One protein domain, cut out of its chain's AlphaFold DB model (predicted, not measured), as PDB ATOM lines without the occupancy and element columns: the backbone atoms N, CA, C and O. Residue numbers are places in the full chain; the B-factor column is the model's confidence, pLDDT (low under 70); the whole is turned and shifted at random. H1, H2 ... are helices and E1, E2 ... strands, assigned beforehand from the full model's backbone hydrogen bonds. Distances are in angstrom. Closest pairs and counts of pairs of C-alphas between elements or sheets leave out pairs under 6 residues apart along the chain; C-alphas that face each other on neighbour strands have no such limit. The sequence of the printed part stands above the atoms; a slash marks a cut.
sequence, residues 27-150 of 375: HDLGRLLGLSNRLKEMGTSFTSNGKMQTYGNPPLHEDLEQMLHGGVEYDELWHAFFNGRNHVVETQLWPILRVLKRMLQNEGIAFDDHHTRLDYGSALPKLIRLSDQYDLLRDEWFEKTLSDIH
ATOM      1  N   HIS A  27      -9.691  50.373 -45.405       81.75
ATOM      2  CA  HIS A  27      -9.580  51.212 -44.206       81.75
ATOM      3  C   HIS A  27      -8.267  50.977 -43.435       81.75
ATOM      4  O   HIS A  27      -7.652  51.933 -42.965       81.75
ATOM      5  N   ASP A  28      -7.799  49.731 -43.345       80.50
ATOM      6  CA  ASP A  28      -6.573  49.375 -42.623       80.50
ATOM      7  C   ASP A  28      -5.328  49.795 -43.429       80.50
ATOM      8  O   ASP A  28      -4.318  50.195 -42.850       80.50
ATOM      9  N   LEU A  29      -5.425  49.812 -44.765       82.38
ATOM     10  CA  LEU A  29      -4.414  50.393 -45.656       82.38
ATOM     11  C   LEU A  29      -4.375  51.922 -45.520       82.38
ATOM     12  O   LEU A  29      -3.298  52.512 -45.450       82.38
ATOM     13  N   GLY A  30      -5.541  52.566 -45.408       84.88
ATOM     14  CA  GLY A  30      -5.651  53.991 -45.085       84.88
ATOM     15  C   GLY A  30      -4.996  54.338 -43.744       84.88
ATOM     16  O   GLY A  30      -4.242  55.309 -43.663       84.88
ATOM     17  N   ARG A  31      -5.198  53.504 -42.711       85.69
ATOM     18  CA  ARG A  31      -4.494  53.623 -41.422       85.69
ATOM     19  C   ARG A  31      -2.988  53.451 -41.567       85.69
ATOM     20  O   ARG A  31      -2.254  54.296 -41.069       85.69
ATOM     21  N   LEU A  32      -2.527  52.417 -42.273       87.25
ATOM     22  CA  LEU A  32      -1.101  52.181 -42.519       87.25
ATOM     23  C   LEU A  32      -0.440  53.402 -43.181       87.25
ATOM     24  O   LEU A  32       0.608  53.863 -42.730       87.25
ATOM     25  N   LEU A  33      -1.067  53.973 -44.213       85.75
ATOM     26  CA  LEU A  33      -0.560  55.162 -44.902       85.75
ATOM     27  C   LEU A  33      -0.557  56.402 -43.994       85.75
ATOM     28  O   LEU A  33       0.458  57.101 -43.940       85.75
ATOM     29  N   GLY A  34      -1.637  56.638 -43.241       87.31
ATOM     30  CA  GLY A  34      -1.741  57.742 -42.279       87.31
ATOM     31  C   GLY A  34      -0.708  57.657 -41.150       87.31
ATOM     32  O   GLY A  34      -0.030  58.642 -40.860       87.31
ATOM     33  N   LEU A  35      -0.511  56.462 -40.581       86.81
ATOM     34  CA  LEU A  35       0.563  56.175 -39.628       86.81
ATOM     35  C   LEU A  35       1.935  56.439 -40.254       86.81
ATOM     36  O   LEU A  35       2.753  57.109 -39.631       86.81
ATOM     37  N   SER A  36       2.176  56.002 -41.500       86.69
ATOM     38  CA  SER A  36       3.452  56.257 -42.187       86.69
ATOM     39  C   SER A  36       3.762  57.751 -42.306       86.69
ATOM     40  O   SER A  36       4.910  58.148 -42.149       86.69
ATOM     41  N   ASN A  37       2.752  58.588 -42.562       87.94
ATOM     42  CA  ASN A  37       2.944  60.028 -42.719       87.94
ATOM     43  C   ASN A  37       3.200  60.704 -41.368       87.94
ATOM     44  O   ASN A  37       4.203  61.398 -41.231       87.94
ATOM     45  N   ARG A  38       2.409  60.384 -40.338       86.31
ATOM     46  CA  ARG A  38       2.632  60.886 -38.970       86.31
ATOM     47  C   ARG A  38       3.990  60.462 -38.395       86.31
ATOM     48  O   ARG A  38       4.636  61.218 -37.678       86.31
ATOM     49  N   LEU A  39       4.456  59.258 -38.723       86.81
ATOM     50  CA  LEU A  39       5.789  58.783 -38.351       86.81
ATOM     51  C   LEU A  39       6.897  59.560 -39.102       86.81
ATOM     52  O   LEU A  39       7.858  59.993 -38.461       86.81
ATOM     53  N   LYS A  40       6.742  59.840 -40.410       87.44
ATOM     54  CA  LYS A  40       7.650  60.736 -41.171       87.44
ATOM     55  C   LYS A  40       7.698  62.146 -40.578       87.44
ATOM     56  O   LYS A  40       8.787  62.696 -40.456       87.44
ATOM     57  N   GLU A  41       6.559  62.707 -40.172       85.94
ATOM     58  CA  GLU A  41       6.466  64.017 -39.502       85.94
ATOM     59  C   GLU A  41       7.257  64.044 -38.182       85.94
ATOM     60  O   GLU A  41       7.954  65.014 -37.894       85.94
ATOM     61  N   MET A  42       7.240  62.945 -37.416       82.31
ATOM     62  CA  MET A  42       8.076  62.765 -36.217       82.31
ATOM     63  C   MET A  42       9.544  62.397 -36.532       82.31
ATOM     64  O   MET A  42      10.360  62.265 -35.617       82.31
ATOM     65  N   GLY A  43       9.901  62.268 -37.816       80.56
ATOM     66  CA  GLY A  43      11.265  62.112 -38.326       80.56
ATOM     67  C   GLY A  43      11.726  60.680 -38.623       80.56
ATOM     68  O   GLY A  43      12.923  60.483 -38.826       80.56
ATOM     69  N   THR A  44      10.848  59.670 -38.622       84.69
ATOM     70  CA  THR A  44      11.252  58.282 -38.933       84.69
ATOM     71  C   THR A  44      11.562  58.098 -40.421       84.69
ATOM     72  O   THR A  44      10.780  58.551 -41.263       84.69
ATOM     73  N   SER A  45      12.616  57.351 -40.768       83.94
ATOM     74  CA  SER A  45      12.870  56.954 -42.162       83.94
ATOM     75  C   SER A  45      12.249  55.598 -42.514       83.94
ATOM     76  O   SER A  45      12.109  54.707 -41.672       83.94
ATOM     77  N   PHE A  46      11.913  55.434 -43.793       85.38
ATOM     78  CA  PHE A  46      11.363  54.213 -44.382       85.38
ATOM     79  C   PHE A  46      12.211  53.818 -45.593       85.38
ATOM     80  O   PHE A  46      12.723  54.681 -46.304       85.38
ATOM     81  N   THR A  47      12.333  52.516 -45.841       82.44
ATOM     82  CA  THR A  47      12.932  51.978 -47.074       82.44
ATOM     83  C   THR A  47      12.060  52.298 -48.298       82.44
ATOM     84  O   THR A  47      10.870  52.582 -48.149       82.44
ATOM     85  N   SER A  48      12.611  52.176 -49.512       78.00
ATOM     86  CA  SER A  48      11.858  52.268 -50.783       78.00
ATOM     87  C   SER A  48      10.626  51.355 -50.811       78.00
ATOM     88  O   SER A  48       9.555  51.757 -51.254       78.00
ATOM     89  N   ASN A  49      10.762  50.155 -50.244       76.19
ATOM     90  CA  ASN A  49       9.687  49.175 -50.103       76.19
ATOM     91  C   ASN A  49       8.626  49.554 -49.057       76.19
ATOM     92  O   ASN A  49       7.680  48.799 -48.894       76.19
ATOM     93  N   GLY A  50       8.782  50.652 -48.311       76.56
ATOM     94  CA  GLY A  50       7.863  51.096 -47.256       76.56
ATOM     95  C   GLY A  50       8.119  50.504 -45.864       76.56
ATOM     96  O   GLY A  50       7.562  50.997 -44.891       76.56
ATOM     97  N   LYS A  51       9.016  49.524 -45.696       81.25
ATOM     98  CA  LYS A  51       9.385  49.026 -44.356       81.25
ATOM     99  C   LYS A  51      10.092  50.133 -43.561       81.25
ATOM    100  O   LYS A  51      11.090  50.679 -44.037       81.25
ATOM    101  N   MET A  52       9.608  50.420 -42.353       82.38
ATOM    102  CA  MET A  52      10.198  51.382 -41.409       82.38
ATOM    103  C   MET A  52      11.641  50.994 -41.038       82.38
ATOM    104  O   MET A  52      11.920  49.823 -40.756       82.38
ATOM    105  N   GLN A  53      12.556  51.967 -41.071       79.31
ATOM    106  CA  GLN A  53      14.003  51.740 -41.004       79.31
ATOM    107  C   GLN A  53      14.658  52.413 -39.793       79.31
ATOM    108  O   GLN A  53      15.334  51.725 -39.032       79.31
ATOM    109  N   THR A  54      14.452  53.714 -39.576       75.88
ATOM    110  CA  THR A  54      15.004  54.421 -38.405       75.88
ATOM    111  C   THR A  54      13.922  55.185 -37.660       75.88
ATOM    112  O   THR A  54      12.961  55.665 -38.263       75.88
ATOM    113  N   TYR A  55      14.097  55.342 -36.348       75.88
ATOM    114  CA  TYR A  55      13.268  56.258 -35.570       75.88
ATOM    115  C   TYR A  55      13.599  57.712 -35.917       75.88
ATOM    116  O   TYR A  55      14.699  58.019 -36.376       75.88
ATOM    117  N   GLY A  56      12.676  58.629 -35.643       71.00
ATOM    118  CA  GLY A  56      12.987  60.052 -35.605       71.00
ATOM    119  C   GLY A  56      13.754  60.452 -34.346       71.00
ATOM    120  O   GLY A  56      14.050  59.633 -33.474       71.00
ATOM    121  N   ASN A  57      14.052  61.743 -34.230       76.69
ATOM    122  CA  ASN A  57      14.504  62.359 -32.982       76.69
ATOM    123  C   ASN A  57      13.511  63.460 -32.564       76.69
ATOM    124  O   ASN A  57      13.890  64.632 -32.545       76.69
ATOM    125  N   PRO A  58      12.240  63.122 -32.271       77.75
ATOM    126  CA  PRO A  58      11.240  64.126 -31.937       77.75
ATOM    127  C   PRO A  58      11.667  64.910 -30.682       77.75
ATOM    128  O   PRO A  58      12.183  64.307 -29.730       77.75
ATOM    129  N   PRO A  59      11.503  66.245 -30.656       71.62
ATOM    130  CA  PRO A  59      12.039  67.083 -29.585       71.62
ATOM    131  C   PRO A  59      11.334  66.832 -28.247       71.62
ATOM    132  O   PRO A  59      11.981  66.855 -27.197       71.62
ATOM    133  N   LEU A  60      10.030  66.537 -28.268       79.31
ATOM    134  CA  LEU A  60       9.254  66.241 -27.067       79.31
ATOM    135  C   LEU A  60       9.359  64.758 -26.669       79.31
ATOM    136  O   LEU A  60       9.746  63.881 -27.444       79.31
ATOM    137  N   HIS A  61       9.016  64.470 -25.411       75.62
ATOM    138  CA  HIS A  61       8.920  63.096 -24.905       75.62
ATOM    139  C   HIS A  61       7.571  62.451 -25.264       75.62
ATOM    140  O   HIS A  61       7.502  61.240 -25.453       75.62
ATOM    141  N   GLU A  62       6.511  63.247 -25.381       78.31
ATOM    142  CA  GLU A  62       5.160  62.767 -25.693       78.31
ATOM    143  C   GLU A  62       5.071  62.328 -27.163       78.31
ATOM    144  O   GLU A  62       4.571  61.243 -27.451       78.31
ATOM    145  N   ASP A  63       5.691  63.081 -28.073       78.25
ATOM    146  CA  ASP A  63       5.916  62.685 -29.470       78.25
ATOM    147  C   ASP A  63       6.750  61.397 -29.579       78.25
ATOM    148  O   ASP A  63       6.458  60.530 -30.397       78.25
ATOM    149  N   LEU A  64       7.772  61.227 -28.727       78.94
ATOM    150  CA  LEU A  64       8.549  59.984 -28.662       78.94
ATOM    151  C   LEU A  64       7.658  58.801 -28.250       78.94
ATOM    152  O   LEU A  64       7.712  57.762 -28.898       78.94
ATOM    153  N   GLU A  65       6.803  58.948 -27.236       75.94
ATOM    154  CA  GLU A  65       5.849  57.901 -26.831       75.94
ATOM    155  C   GLU A  65       4.838  57.574 -27.949       75.94
ATOM    156  O   GLU A  65       4.584  56.398 -28.224       75.94
ATOM    157  N   GLN A  66       4.326  58.589 -28.654       81.12
ATOM    158  CA  GLN A  66       3.446  58.410 -29.818       81.12
ATOM    159  C   GLN A  66       4.156  57.712 -30.986       81.12
ATOM    160  O   GLN A  66       3.573  56.831 -31.615       81.12
ATOM    161  N   MET A  67       5.419  58.050 -31.256       81.81
ATOM    162  CA  MET A  67       6.248  57.422 -32.288       81.81
ATOM    163  C   MET A  67       6.586  55.961 -31.952       81.81
ATOM    164  O   MET A  67       6.567  55.109 -32.839       81.81
ATOM    165  N   LEU A  68       6.848  55.642 -30.678       81.19
ATOM    166  CA  LEU A  68       7.046  54.259 -30.229       81.19
ATOM    167  C   LEU A  68       5.765  53.425 -30.395       81.19
ATOM    168  O   LEU A  68       5.839  52.295 -30.875       81.19
ATOM    169  N   HIS A  69       4.600  53.975 -30.037       80.50
ATOM    170  CA  HIS A  69       3.318  53.272 -30.145       80.50
ATOM    171  C   HIS A  69       2.851  53.118 -31.601       80.50
ATOM    172  O   HIS A  69       2.605  52.001 -32.055       80.50
ATOM    173  N   GLY A  70       2.812  54.216 -32.363       81.69
ATOM    174  CA  GLY A  70       2.446  54.206 -33.780       81.69
ATOM    175  C   GLY A  70       3.410  53.382 -34.634       81.69
ATOM    176  O   GLY A  70       2.986  52.770 -35.608       81.69
ATOM    177  N   GLY A  71       4.687  53.285 -34.243       83.31
ATOM    178  CA  GLY A  71       5.654  52.394 -34.880       83.31
ATOM    179  C   GLY A  71       5.339  50.902 -34.696       83.31
ATOM    180  O   GLY A  71       5.652  50.108 -35.579       83.31
ATOM    181  N   VAL A  72       4.684  50.511 -33.597       81.69
ATOM    182  CA  VAL A  72       4.194  49.134 -33.405       81.69
ATOM    183  C   VAL A  72       2.947  48.872 -34.236       81.69
ATOM    184  O   VAL A  72       2.935  47.893 -34.977       81.69
ATOM    185  N   GLU A  73       1.938  49.750 -34.173       82.69
ATOM    186  CA  GLU A  73       0.725  49.611 -35.000       82.69
ATOM    187  C   GLU A  73       1.097  49.574 -36.494       82.69
ATOM    188  O   GLU A  73       0.578  48.753 -37.251       82.69
ATOM    189  N   TYR A  74       2.077  50.388 -36.903       85.38
ATOM    190  CA  TYR A  74       2.632  50.361 -38.250       85.38
ATOM    191  C   TYR A  74       3.325  49.038 -38.590       85.38
ATOM    192  O   TYR A  74       3.039  48.485 -39.645       85.38
ATOM    193  N   ASP A  75       4.224  48.516 -37.745       82.19
ATOM    194  CA  ASP A  75       4.935  47.262 -38.044       82.19
ATOM    195  C   ASP A  75       3.967  46.068 -38.111       82.19
ATOM    196  O   ASP A  75       4.075  45.233 -39.006       82.19
ATOM    197  N   GLU A  76       2.977  46.005 -37.216       81.25
ATOM    198  CA  GLU A  76       1.969  44.938 -37.196       81.25
ATOM    199  C   GLU A  76       1.054  44.984 -38.429       81.25
ATOM    200  O   GLU A  76       0.873  43.954 -39.088       81.25
ATOM    201  N   LEU A  77       0.555  46.167 -38.815       81.25
ATOM    202  CA  LEU A  77      -0.183  46.340 -40.072       81.25
ATOM    203  C   LEU A  77       0.709  46.041 -41.290       81.25
ATOM    204  O   LEU A  77       0.278  45.345 -42.209       81.25
ATOM    205  N   TRP A  78       1.962  46.503 -41.294       81.94
ATOM    206  CA  TRP A  78       2.911  46.273 -42.385       81.94
ATOM    207  C   TRP A  78       3.143  44.778 -42.633       81.94
ATOM    208  O   TRP A  78       3.071  44.312 -43.774       81.94
ATOM    209  N   HIS A  79       3.365  43.992 -41.574       78.00
ATOM    210  CA  HIS A  79       3.533  42.542 -41.710       78.00
ATOM    211  C   HIS A  79       2.237  41.832 -42.109       78.00
ATOM    212  O   HIS A  79       2.310  40.863 -42.866       78.00
ATOM    213  N   ALA A  80       1.071  42.323 -41.672       76.50
ATOM    214  CA  ALA A  80      -0.230  41.792 -42.082       76.50
ATOM    215  C   ALA A  80      -0.533  42.018 -43.577       76.50
ATOM    216  O   ALA A  80      -1.130  41.146 -44.207       76.50
ATOM    217  N   PHE A  81      -0.101  43.147 -44.153       74.12
ATOM    218  CA  PHE A  81      -0.247  43.435 -45.585       74.12
ATOM    219  C   PHE A  81       0.803  42.737 -46.465       74.12
ATOM    220  O   PHE A  81       0.449  42.218 -47.523       74.12
ATOM    221  N   PHE A  82       2.083  42.731 -46.065       74.50
ATOM    222  CA  PHE A  82       3.189  42.430 -46.992       74.50
ATOM    223  C   PHE A  82       3.990  41.154 -46.693       74.50
ATOM    224  O   PHE A  82       4.492  40.533 -47.628       74.50
ATOM    225  N   ASN A  83       4.092  40.713 -45.433       69.62
ATOM    226  CA  ASN A  83       4.991  39.616 -45.024       69.62
ATOM    227  C   ASN A  83       4.241  38.345 -44.581       69.62
ATOM    228  O   ASN A  83       4.680  37.643 -43.668       69.62
ATOM    229  N   GLY A  84       3.102  38.061 -45.225       53.41
ATOM    230  CA  GLY A  84       2.134  37.013 -44.874       53.41
ATOM    231  C   GLY A  84       2.717  35.766 -44.192       53.41
ATOM    232  O   GLY A  84       3.369  34.939 -44.823       53.41
ATOM    233  N   ARG A  85       2.422  35.627 -42.891       49.81
ATOM    234  CA  ARG A  85       2.777  34.516 -41.977       49.81
ATOM    235  C   ARG A  85       4.261  34.251 -41.680       49.81
ATOM    236  O   ARG A  85       4.523  33.639 -40.650       49.81
ATOM    237  N   ASN A  86       5.226  34.737 -42.458       45.50
ATOM    238  CA  ASN A  86       6.656  34.428 -42.256       45.50
ATOM    239  C   ASN A  86       7.339  35.258 -41.141       45.50
ATOM    240  O   ASN A  86       8.530  35.560 -41.210       45.50
ATOM    241  N   HIS A  87       6.604  35.638 -40.090       50.06
ATOM    242  CA  HIS A  87       7.106  36.474 -38.992       50.06
ATOM    243  C   HIS A  87       7.713  35.637 -37.856       50.06
ATOM    244  O   HIS A  87       7.214  35.607 -36.732       50.06
ATOM    245  N   VAL A  88       8.814  34.941 -38.152       49.66
ATOM    246  CA  VAL A  88       9.632  34.256 -37.135       49.66
ATOM    247  C   VAL A  88      10.455  35.305 -36.376       49.66
ATOM    248  O   VAL A  88      11.642  35.489 -36.627       49.66
ATOM    249  N   VAL A  89       9.801  36.056 -35.483       54.59
ATOM    250  CA  VAL A  89      10.434  37.123 -34.689       54.59
ATOM    251  C   VAL A  89      10.017  37.035 -33.225       54.59
ATOM    252  O   VAL A  89       8.947  37.521 -32.845       54.59
ATOM    253  N   GLU A  90      10.924  36.477 -32.417       57.06
ATOM    254  CA  GLU A  90      11.067  36.723 -30.972       57.06
ATOM    255  C   GLU A  90       9.723  36.857 -30.230       57.06
ATOM    256  O   GLU A  90       9.476  37.851 -29.554       57.06
ATOM    257  N   THR A  91       8.819  35.880 -30.371       58.31
ATOM    258  CA  THR A  91       7.429  35.949 -29.860       58.31
ATOM    259  C   THR A  91       7.314  36.071 -28.338       58.31
ATOM    260  O   THR A  91       6.228  36.317 -27.823       58.31
ATOM    261  N   GLN A  92       8.432  35.932 -27.625       67.50
ATOM    262  CA  GLN A  92       8.567  36.143 -26.186       67.50
ATOM    263  C   GLN A  92       8.720  37.635 -25.816       67.50
ATOM    264  O   GLN A  92       8.344  38.028 -24.712       67.50
ATOM    265  N   LEU A  93       9.234  38.482 -26.722       73.25
ATOM    266  CA  LEU A  93       9.378  39.926 -26.499       73.25
ATOM    267  C   LEU A  93       8.087  40.681 -26.821       73.25
ATOM    268  O   LEU A  93       7.413  40.420 -27.820       73.25
ATOM    269  N   TRP A  94       7.793  41.713 -26.026       80.56
ATOM    270  CA  TRP A  94       6.698  42.638 -26.327       80.56
ATOM    271  C   TRP A  94       6.888  43.324 -27.691       80.56
ATOM    272  O   TRP A  94       8.018  43.682 -28.037       80.56
ATOM    273  N   PRO A  95       5.804  43.618 -28.438       77.00
ATOM    274  CA  PRO A  95       5.877  44.294 -29.735       77.00
ATOM    275  C   PRO A  95       6.750  45.559 -29.748       77.00
ATOM    276  O   PRO A  95       7.608  45.690 -30.618       77.00
ATOM    277  N   ILE A  96       6.619  46.422 -28.732       76.94
ATOM    278  CA  ILE A  96       7.414  47.657 -28.582       76.94
ATOM    279  C   ILE A  96       8.920  47.346 -28.507       76.94
ATOM    280  O   ILE A  96       9.716  47.996 -29.180       76.94
ATOM    281  N   LEU A  97       9.319  46.316 -27.750       80.00
ATOM    282  CA  LEU A  97      10.720  45.898 -27.637       80.00
ATOM    283  C   LEU A  97      11.261  45.284 -28.932       80.00
ATOM    284  O   LEU A  97      12.411  45.543 -29.274       80.00
ATOM    285  N   ARG A  98      10.450  44.517 -29.674       81.00
ATOM    286  CA  ARG A  98      10.857  43.943 -30.973       81.00
ATOM    287  C   ARG A  98      11.107  45.035 -32.015       81.00
ATOM    288  O   ARG A  98      12.097  44.975 -32.743       81.00
ATOM    289  N   VAL A  99      10.235  46.046 -32.072       77.62
ATOM    290  CA  VAL A  99      10.380  47.189 -32.988       77.62
ATOM    291  C   VAL A  99      11.572  48.068 -32.583       77.62
ATOM    292  O   VAL A  99      12.386  48.401 -33.445       77.62
ATOM    293  N   LEU A 100      11.758  48.350 -31.286       79.44
ATOM    294  CA  LEU A 100      12.948  49.046 -30.780       79.44
ATOM    295  C   LEU A 100      14.253  48.294 -31.081       79.44
ATOM    296  O   LEU A 100      15.161  48.903 -31.642       79.44
ATOM    297  N   LYS A 101      14.343  46.991 -30.764       82.56
ATOM    298  CA  LYS A 101      15.530  46.159 -31.043       82.56
ATOM    299  C   LYS A 101      15.895  46.245 -32.524       82.56
ATOM    300  O   LYS A 101      17.030  46.574 -32.855       82.56
ATOM    301  N   ARG A 102      14.911  46.066 -33.412       79.44
ATOM    302  CA  ARG A 102      15.106  46.138 -34.867       79.44
ATOM    303  C   ARG A 102      15.605  47.507 -35.343       79.44
ATOM    304  O   ARG A 102      16.470  47.557 -36.210       79.44
ATOM    305  N   MET A 103      15.086  48.614 -34.809       77.56
ATOM    306  CA  MET A 103      15.564  49.944 -35.218       77.56
ATOM    307  C   MET A 103      16.942  50.281 -34.653       77.56
ATOM    308  O   MET A 103      17.743  50.877 -35.359       77.56
ATOM    309  N   LEU A 104      17.258  49.853 -33.430       80.38
ATOM    310  CA  LEU A 104      18.602  50.001 -32.868       80.38
ATOM    311  C   LEU A 104      19.630  49.148 -33.640       80.38
ATOM    312  O   LEU A 104      20.732  49.623 -33.896       80.38
ATOM    313  N   GLN A 105      19.248  47.953 -34.107       82.38
ATOM    314  CA  GLN A 105      20.048  47.147 -35.044       82.38
ATOM    315  C   GLN A 105      20.266  47.865 -36.389       82.38
ATOM    316  O   GLN A 105      21.386  47.879 -36.895       82.38
ATOM    317  N   ASN A 106      19.236  48.512 -36.950       80.06
ATOM    318  CA  ASN A 106      19.368  49.308 -38.181       80.06
ATOM    319  C   ASN A 106      20.281  50.545 -38.008       80.06
ATOM    320  O   ASN A 106      20.846  51.020 -38.989       80.06
ATOM    321  N   GLU A 107      20.425  51.057 -36.782       76.75
ATOM    322  CA  GLU A 107      21.345  52.147 -36.399       76.75
ATOM    323  C   GLU A 107      22.739  51.623 -35.976       76.75
ATOM    324  O   GLU A 107      23.582  52.393 -35.514       76.75
ATOM    325  N   GLY A 108      22.998  50.316 -36.127       76.25
ATOM    326  CA  GLY A 108      24.307  49.693 -35.911       76.25
ATOM    327  C   GLY A 108      24.604  49.191 -34.492       76.25
ATOM    328  O   GLY A 108      25.758  48.887 -34.208       76.25
ATOM    329  N   ILE A 109      23.615  49.087 -33.594       81.06
ATOM    330  CA  ILE A 109      23.816  48.506 -32.252       81.06
ATOM    331  C   ILE A 109      23.692  46.978 -32.293       81.06
ATOM    332  O   ILE A 109      22.655  46.441 -32.693       81.06
ATOM    333  N   ALA A 110      24.719  46.280 -31.800       79.62
ATOM    334  CA  ALA A 110      24.672  44.842 -31.566       79.62
ATOM    335  C   ALA A 110      23.941  44.480 -30.257       79.62
ATOM    336  O   ALA A 110      23.987  45.200 -29.254       79.62
ATOM    337  N   PHE A 111      23.288  43.317 -30.271       81.31
ATOM    338  CA  PHE A 111      22.545  42.736 -29.150       81.31
ATOM    339  C   PHE A 111      22.979  41.286 -28.936       81.31
ATOM    340  O   PHE A 111      23.341  40.621 -29.906       81.31
ATOM    341  N   ASP A 112      22.885  40.793 -27.702       77.94
ATOM    342  CA  ASP A 112      23.108  39.378 -27.383       77.94
ATOM    343  C   ASP A 112      21.815  38.530 -27.432       77.94
ATOM    344  O   ASP A 112      20.701  39.033 -27.643       77.94
ATOM    345  N   ASP A 113      21.969  37.226 -27.184       76.50
ATOM    346  CA  ASP A 113      20.883  36.236 -27.079       76.50
ATOM    347  C   ASP A 113      19.982  36.435 -25.841       76.50
ATOM    348  O   ASP A 113      18.940  35.797 -25.698       76.50
ATOM    349  N   HIS A 114      20.363  37.325 -24.921       72.56
ATOM    350  CA  HIS A 114      19.574  37.762 -23.766       72.56
ATOM    351  C   HIS A 114      18.955  39.153 -23.984       72.56
ATOM    352  O   HIS A 114      18.426  39.767 -23.047       72.56
ATOM    353  N   HIS A 115      18.996  39.649 -25.225       77.19
ATOM    354  CA  HIS A 115      18.510  40.956 -25.645       77.19
ATOM    355  C   HIS A 115      19.129  42.117 -24.833       77.19
ATOM    356  O   HIS A 115      18.518  43.177 -24.713       77.19
ATOM    357  N   THR A 116      20.311  41.940 -24.231       77.69
ATOM    358  CA  THR A 116      21.142  43.060 -23.763       77.69
ATOM    359  C   THR A 116      21.764  43.767 -24.968       77.69
ATOM    360  O   THR A 116      21.788  43.229 -26.078       77.69
ATOM    361  N   ARG A 117      22.250  44.994 -24.764       78.06
ATOM    362  CA  ARG A 117      22.998  45.744 -25.775       78.06
ATOM    363  C   ARG A 117      24.484  45.545 -25.526       78.06
ATOM    364  O   ARG A 117      24.962  45.847 -24.436       78.06
ATOM    365  N   LEU A 118      25.190  45.058 -26.541       74.31
ATOM    366  CA  LEU A 118      26.642  44.893 -26.498       74.31
ATOM    367  C   LEU A 118      27.346  46.240 -26.719       74.31
ATOM    368  O   LEU A 118      28.357  46.521 -26.080       74.31
ATOM    369  N   ASP A 119      26.749  47.099 -27.553       73.06
ATOM    370  CA  ASP A 119      27.268  48.421 -27.892       73.06
ATOM    371  C   ASP A 119      26.343  49.558 -27.434       73.06
ATOM    372  O   ASP A 119      25.114  49.503 -27.548       73.06
ATOM    373  N   TYR A 120      26.952  50.666 -27.005       63.19
ATOM    374  CA  TYR A 120      26.256  51.948 -26.827       63.19
ATOM    375  C   TYR A 120      26.145  52.759 -28.133       63.19
ATOM    376  O   TYR A 120      25.449  53.772 -28.162       63.19
ATOM    377  N   GLY A 121      26.784  52.293 -29.213       60.72
ATOM    378  CA  GLY A 121      26.778  52.936 -30.526       60.72
ATOM    379  C   GLY A 121      27.526  54.273 -30.557       60.72
ATOM    380  O   GLY A 121      28.395  54.553 -29.730       60.72
ATOM    381  N   SER A 122      27.192  55.112 -31.537       61.22
ATOM    382  CA  SER A 122      27.724  56.476 -31.623       61.22
ATOM    383  C   SER A 122      27.082  57.394 -30.574       61.22
ATOM    384  O   SER A 122      25.919  57.230 -30.206       61.22
ATOM    385  N   ALA A 123      27.812  58.418 -30.119       61.97
ATOM    386  CA  ALA A 123      27.372  59.349 -29.068       61.97
ATOM    387  C   ALA A 123      26.256  60.338 -29.498       61.97
ATOM    388  O   ALA A 123      26.147  61.443 -28.965       61.97
ATOM    389  N   LEU A 124      25.424  59.968 -30.476       73.62
ATOM    390  CA  LEU A 124      24.301  60.770 -30.951       73.62
ATOM    391  C   LEU A 124      23.205  60.850 -29.868       73.62
ATOM    392  O   LEU A 124      22.700  59.809 -29.442       73.62
ATOM    393  N   PRO A 125      22.733  62.051 -29.471       71.38
ATOM    394  CA  PRO A 125      21.691  62.196 -28.444       71.38
ATOM    395  C   PRO A 125      20.386  61.445 -28.752       71.38
ATOM    396  O   PRO A 125      19.710  60.979 -27.836       71.38
ATOM    397  N   LYS A 126      20.053  61.280 -30.042       75.69
ATOM    398  CA  LYS A 126      18.972  60.409 -30.537       75.69
ATOM    399  C   LYS A 126      19.153  58.966 -30.058       75.69
ATOM    400  O   LYS A 126      18.245  58.390 -29.464       75.69
ATOM    401  N   LEU A 127      20.332  58.402 -30.320       74.31
ATOM    402  CA  LEU A 127      20.642  57.003 -30.055       74.31
ATOM    403  C   LEU A 127      20.673  56.738 -28.548       74.31
ATOM    404  O   LEU A 127      20.066  55.775 -28.099       74.31
ATOM    405  N   ILE A 128      21.242  57.664 -27.766       77.19
ATOM    406  CA  ILE A 128      21.240  57.630 -26.293       77.19
ATOM    407  C   ILE A 128      19.801  57.649 -25.734       77.19
ATOM    408  O   ILE A 128      19.464  56.845 -24.869       77.19
ATOM    409  N   ARG A 129      18.899  58.493 -26.262       77.75
ATOM    410  CA  ARG A 129      17.482  58.512 -25.830       77.75
ATOM    411  C   ARG A 129      16.753  57.192 -26.100       77.75
ATOM    412  O   ARG A 129      15.926  56.793 -25.284       77.75
ATOM    413  N   LEU A 130      17.025  56.542 -27.232       76.88
ATOM    414  CA  LEU A 130      16.412  55.258 -27.595       76.88
ATOM    415  C   LEU A 130      17.045  54.089 -26.814       76.88
ATOM    416  O   LEU A 130      16.320  53.206 -26.367       76.88
ATOM    417  N   SER A 131      18.360  54.148 -26.577       80.19
ATOM    418  CA  SER A 131      19.135  53.319 -25.637       80.19
ATOM    419  C   SER A 131      18.465  53.256 -24.265       80.19
ATOM    420  O   SER A 131      18.090  52.181 -23.804       80.19
ATOM    421  N   ASP A 132      18.238  54.418 -23.650       82.06
ATOM    422  CA  ASP A 132      17.717  54.505 -22.285       82.06
ATOM    423  C   ASP A 132      16.272  53.989 -22.183       82.06
ATOM    424  O   ASP A 132      15.898  53.373 -21.186       82.06
ATOM    425  N   GLN A 133      15.447  54.220 -23.212       80.94
ATOM    426  CA  GLN A 133      14.080  53.688 -23.265       80.94
ATOM    427  C   GLN A 133      14.060  52.175 -23.508       80.94
ATOM    428  O   GLN A 133      13.209  51.486 -22.945       80.94
ATOM    429  N   TYR A 134      14.989  51.648 -24.311       83.56
ATOM    430  CA  TYR A 134      15.106  50.210 -24.531       83.56
ATOM    431  C   TYR A 134      15.454  49.473 -23.240       83.56
ATOM    432  O   TYR A 134      14.741  48.540 -22.886       83.56
ATOM    433  N   ASP A 135      16.481  49.919 -22.512       82.69
ATOM    434  CA  ASP A 135      16.907  49.272 -21.265       82.69
ATOM    435  C   ASP A 135      15.782  49.285 -20.220       82.69
ATOM    436  O   ASP A 135      15.451  48.249 -19.649       82.69
ATOM    437  N   LEU A 136      15.109  50.430 -20.037       83.88
ATOM    438  CA  LEU A 136      13.972  50.553 -19.115       83.88
ATOM    439  C   LEU A 136      12.814  49.605 -19.466       83.88
ATOM    440  O   LEU A 136      12.194  49.031 -18.570       83.88
ATOM    441  N   LEU A 137      12.506  49.440 -20.756       81.94
ATOM    442  CA  LEU A 137      11.462  48.521 -21.211       81.94
ATOM    443  C   LEU A 137      11.909  47.057 -21.130       81.94
ATOM    444  O   LEU A 137      11.089  46.202 -20.802       81.94
ATOM    445  N   ARG A 138      13.188  46.768 -21.398       82.94
ATOM    446  CA  ARG A 138      13.791  45.433 -21.307       82.94
ATOM    447  C   ARG A 138      13.760  44.936 -19.868       82.94
ATOM    448  O   ARG A 138      13.337  43.809 -19.635       82.94
ATOM    449  N   ASP A 139      14.149  45.777 -18.916       82.62
ATOM    450  CA  ASP A 139      14.155  45.424 -17.500       82.62
ATOM    451  C   ASP A 139      12.723  45.239 -16.967       82.62
ATOM    452  O   ASP A 139      12.462  44.268 -16.263       82.62
ATOM    453  N   GLU A 140      11.753  46.075 -17.365       81.38
ATOM    454  CA  GLU A 140      10.339  45.869 -16.992       81.38
ATOM    455  C   GLU A 140       9.669  44.672 -17.688       81.38
ATOM    456  O   GLU A 140       8.697  44.126 -17.154       81.38
ATOM    457  N   TRP A 141      10.152  44.260 -18.863       82.44
ATOM    458  CA  TRP A 141       9.775  42.994 -19.496       82.44
ATOM    459  C   TRP A 141      10.374  41.817 -18.723       82.44
ATOM    460  O   TRP A 141       9.635  40.925 -18.323       82.44
ATOM    461  N   PHE A 142      11.670  41.858 -18.409       79.81
ATOM    462  CA  PHE A 142      12.373  40.811 -17.666       79.81
ATOM    463  C   PHE A 142      11.806  40.620 -16.244       79.81
ATOM    464  O   PHE A 142      11.532  39.486 -15.853       79.81
ATOM    465  N   GLU A 143      11.523  41.708 -15.508       80.50
ATOM    466  CA  GLU A 143      10.831  41.681 -14.203       80.50
ATOM    467  C   GLU A 143       9.487  40.928 -14.288       80.50
ATOM    468  O   GLU A 143       9.183  40.091 -13.432       80.50
ATOM    469  N   LYS A 144       8.671  41.207 -15.316       77.06
ATOM    470  CA  LYS A 144       7.333  40.609 -15.467       77.06
ATOM    471  C   LYS A 144       7.386  39.187 -16.004       77.06
ATOM    472  O   LYS A 144       6.793  38.310 -15.399       77.06
ATOM    473  N   THR A 145       8.148  38.924 -17.061       71.69
ATOM    474  CA  THR A 145       8.267  37.586 -17.649       71.69
ATOM    475  C   THR A 145       8.873  36.584 -16.659       71.69
ATOM    476  O   THR A 145       8.405  35.452 -16.606       71.69
ATOM    477  N   LEU A 146       9.803  36.989 -15.780       62.25
ATOM    478  CA  LEU A 146      10.211  36.151 -14.638       62.25
ATOM    479  C   LEU A 146       9.077  35.936 -13.618       62.25
ATOM    480  O   LEU A 146       8.892  34.816 -13.138       62.25
ATOM    481  N   SER A 147       8.312  36.985 -13.299       59.78
ATOM    482  CA  SER A 147       7.170  36.907 -12.370       59.78
ATOM    483  C   SER A 147       6.043  35.996 -12.878       59.78
ATOM    484  O   SER A 147       5.403  35.316 -12.076       59.78
ATOM    485  N   ASP A 148       5.822  35.973 -14.193       59.88
ATOM    486  CA  ASP A 148       4.789  35.181 -14.864       59.88
ATOM    487  C   ASP A 148       5.222  33.713 -15.047       59.88
ATOM    488  O   ASP A 148       4.398  32.809 -14.910       59.88
ATOM    489  N   ILE A 149       6.515  33.452 -15.294       59.38
ATOM    490  CA  ILE A 149       7.064  32.090 -15.448       59.38
ATOM    491  C   ILE A 149       7.160  31.346 -14.101       59.38
ATOM    492  O   ILE A 149       6.986  30.127 -14.067       59.38
ATOM    493  N   HIS A 150       7.382  32.043 -12.978       42.75
ATOM    494  CA  HIS A 150       7.415  31.418 -11.649       42.75
ATOM    495  C   HIS A 150       6.633  32.199 -10.574       42.75
ATOM    496  O   HIS A 150       7.235  32.929  -9.779       42.75
TER     497      HIS A 150
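What this domain is: This is residues 27 to 150 of the 375 residues of an uncharacterized protein of Didymella exigua CBS 183.55 (UniProt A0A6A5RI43). Four helices pack one on the next, H1 on H2, H2 on H3 and H3 on H4, with H3 nearest the middle and crossing H2. A short strand, E1, packs on H3. The 124 printed residues run H1, E1, H2, H3, H4, mostly helix, compact, with radius of gyration of the C-alphas 14.7 A and spans 41 by 35 by 25 A.

Where its parts are: H1, residues 27 to 41, begins at C-alpha 27 (-9.580, 51.212, -44.206) and spans 21.1 A. E1 is 52 to 54, 6.4 A; H2, 61 to 82, 30.8 A; H3, 95 to 106, 16.7 A. H4, 125 to 149, spans 35.9 A, ending at C-alpha 149 (7.064, 32.090, -15.448).

How they stand to each other: H1 and H2 touch, closest C-alphas Leu 32 and Tyr 74, 6.0 A, at a steep tilt of 40 degrees, opposite ways. E1 pairs with no named strand; residues 45 to 46 pair with it, antiparallel. The closest C-alphas of E1 and H3 are Thr 54 and Met 103, 5.5 A. H2, with residues 68 to 75 alone, touches residues 95 to 100 of H3, about perpendicular at 89 degrees, closest C-alphas Val 72 and Ile 96, 6.0 A. H3 and H4, a helical hairpin, touch through residues 127 to 138 of H4, closest C-alphas Leu 100 and Tyr 134, 6.7 A. H1 and H4 are apart. In H1 to H4 every O i to N i+4 pair is within hydrogen-bond range.

The domain as a whole: The C-alphas farthest apart, Ser 48 and His 150, are 44.6 A apart. The printed part has no cut; the links H2 to H3 and H3 to H4 are long. pLDDT is under 70 in residues 83 to 92, 120 to 123 and 146 to 150.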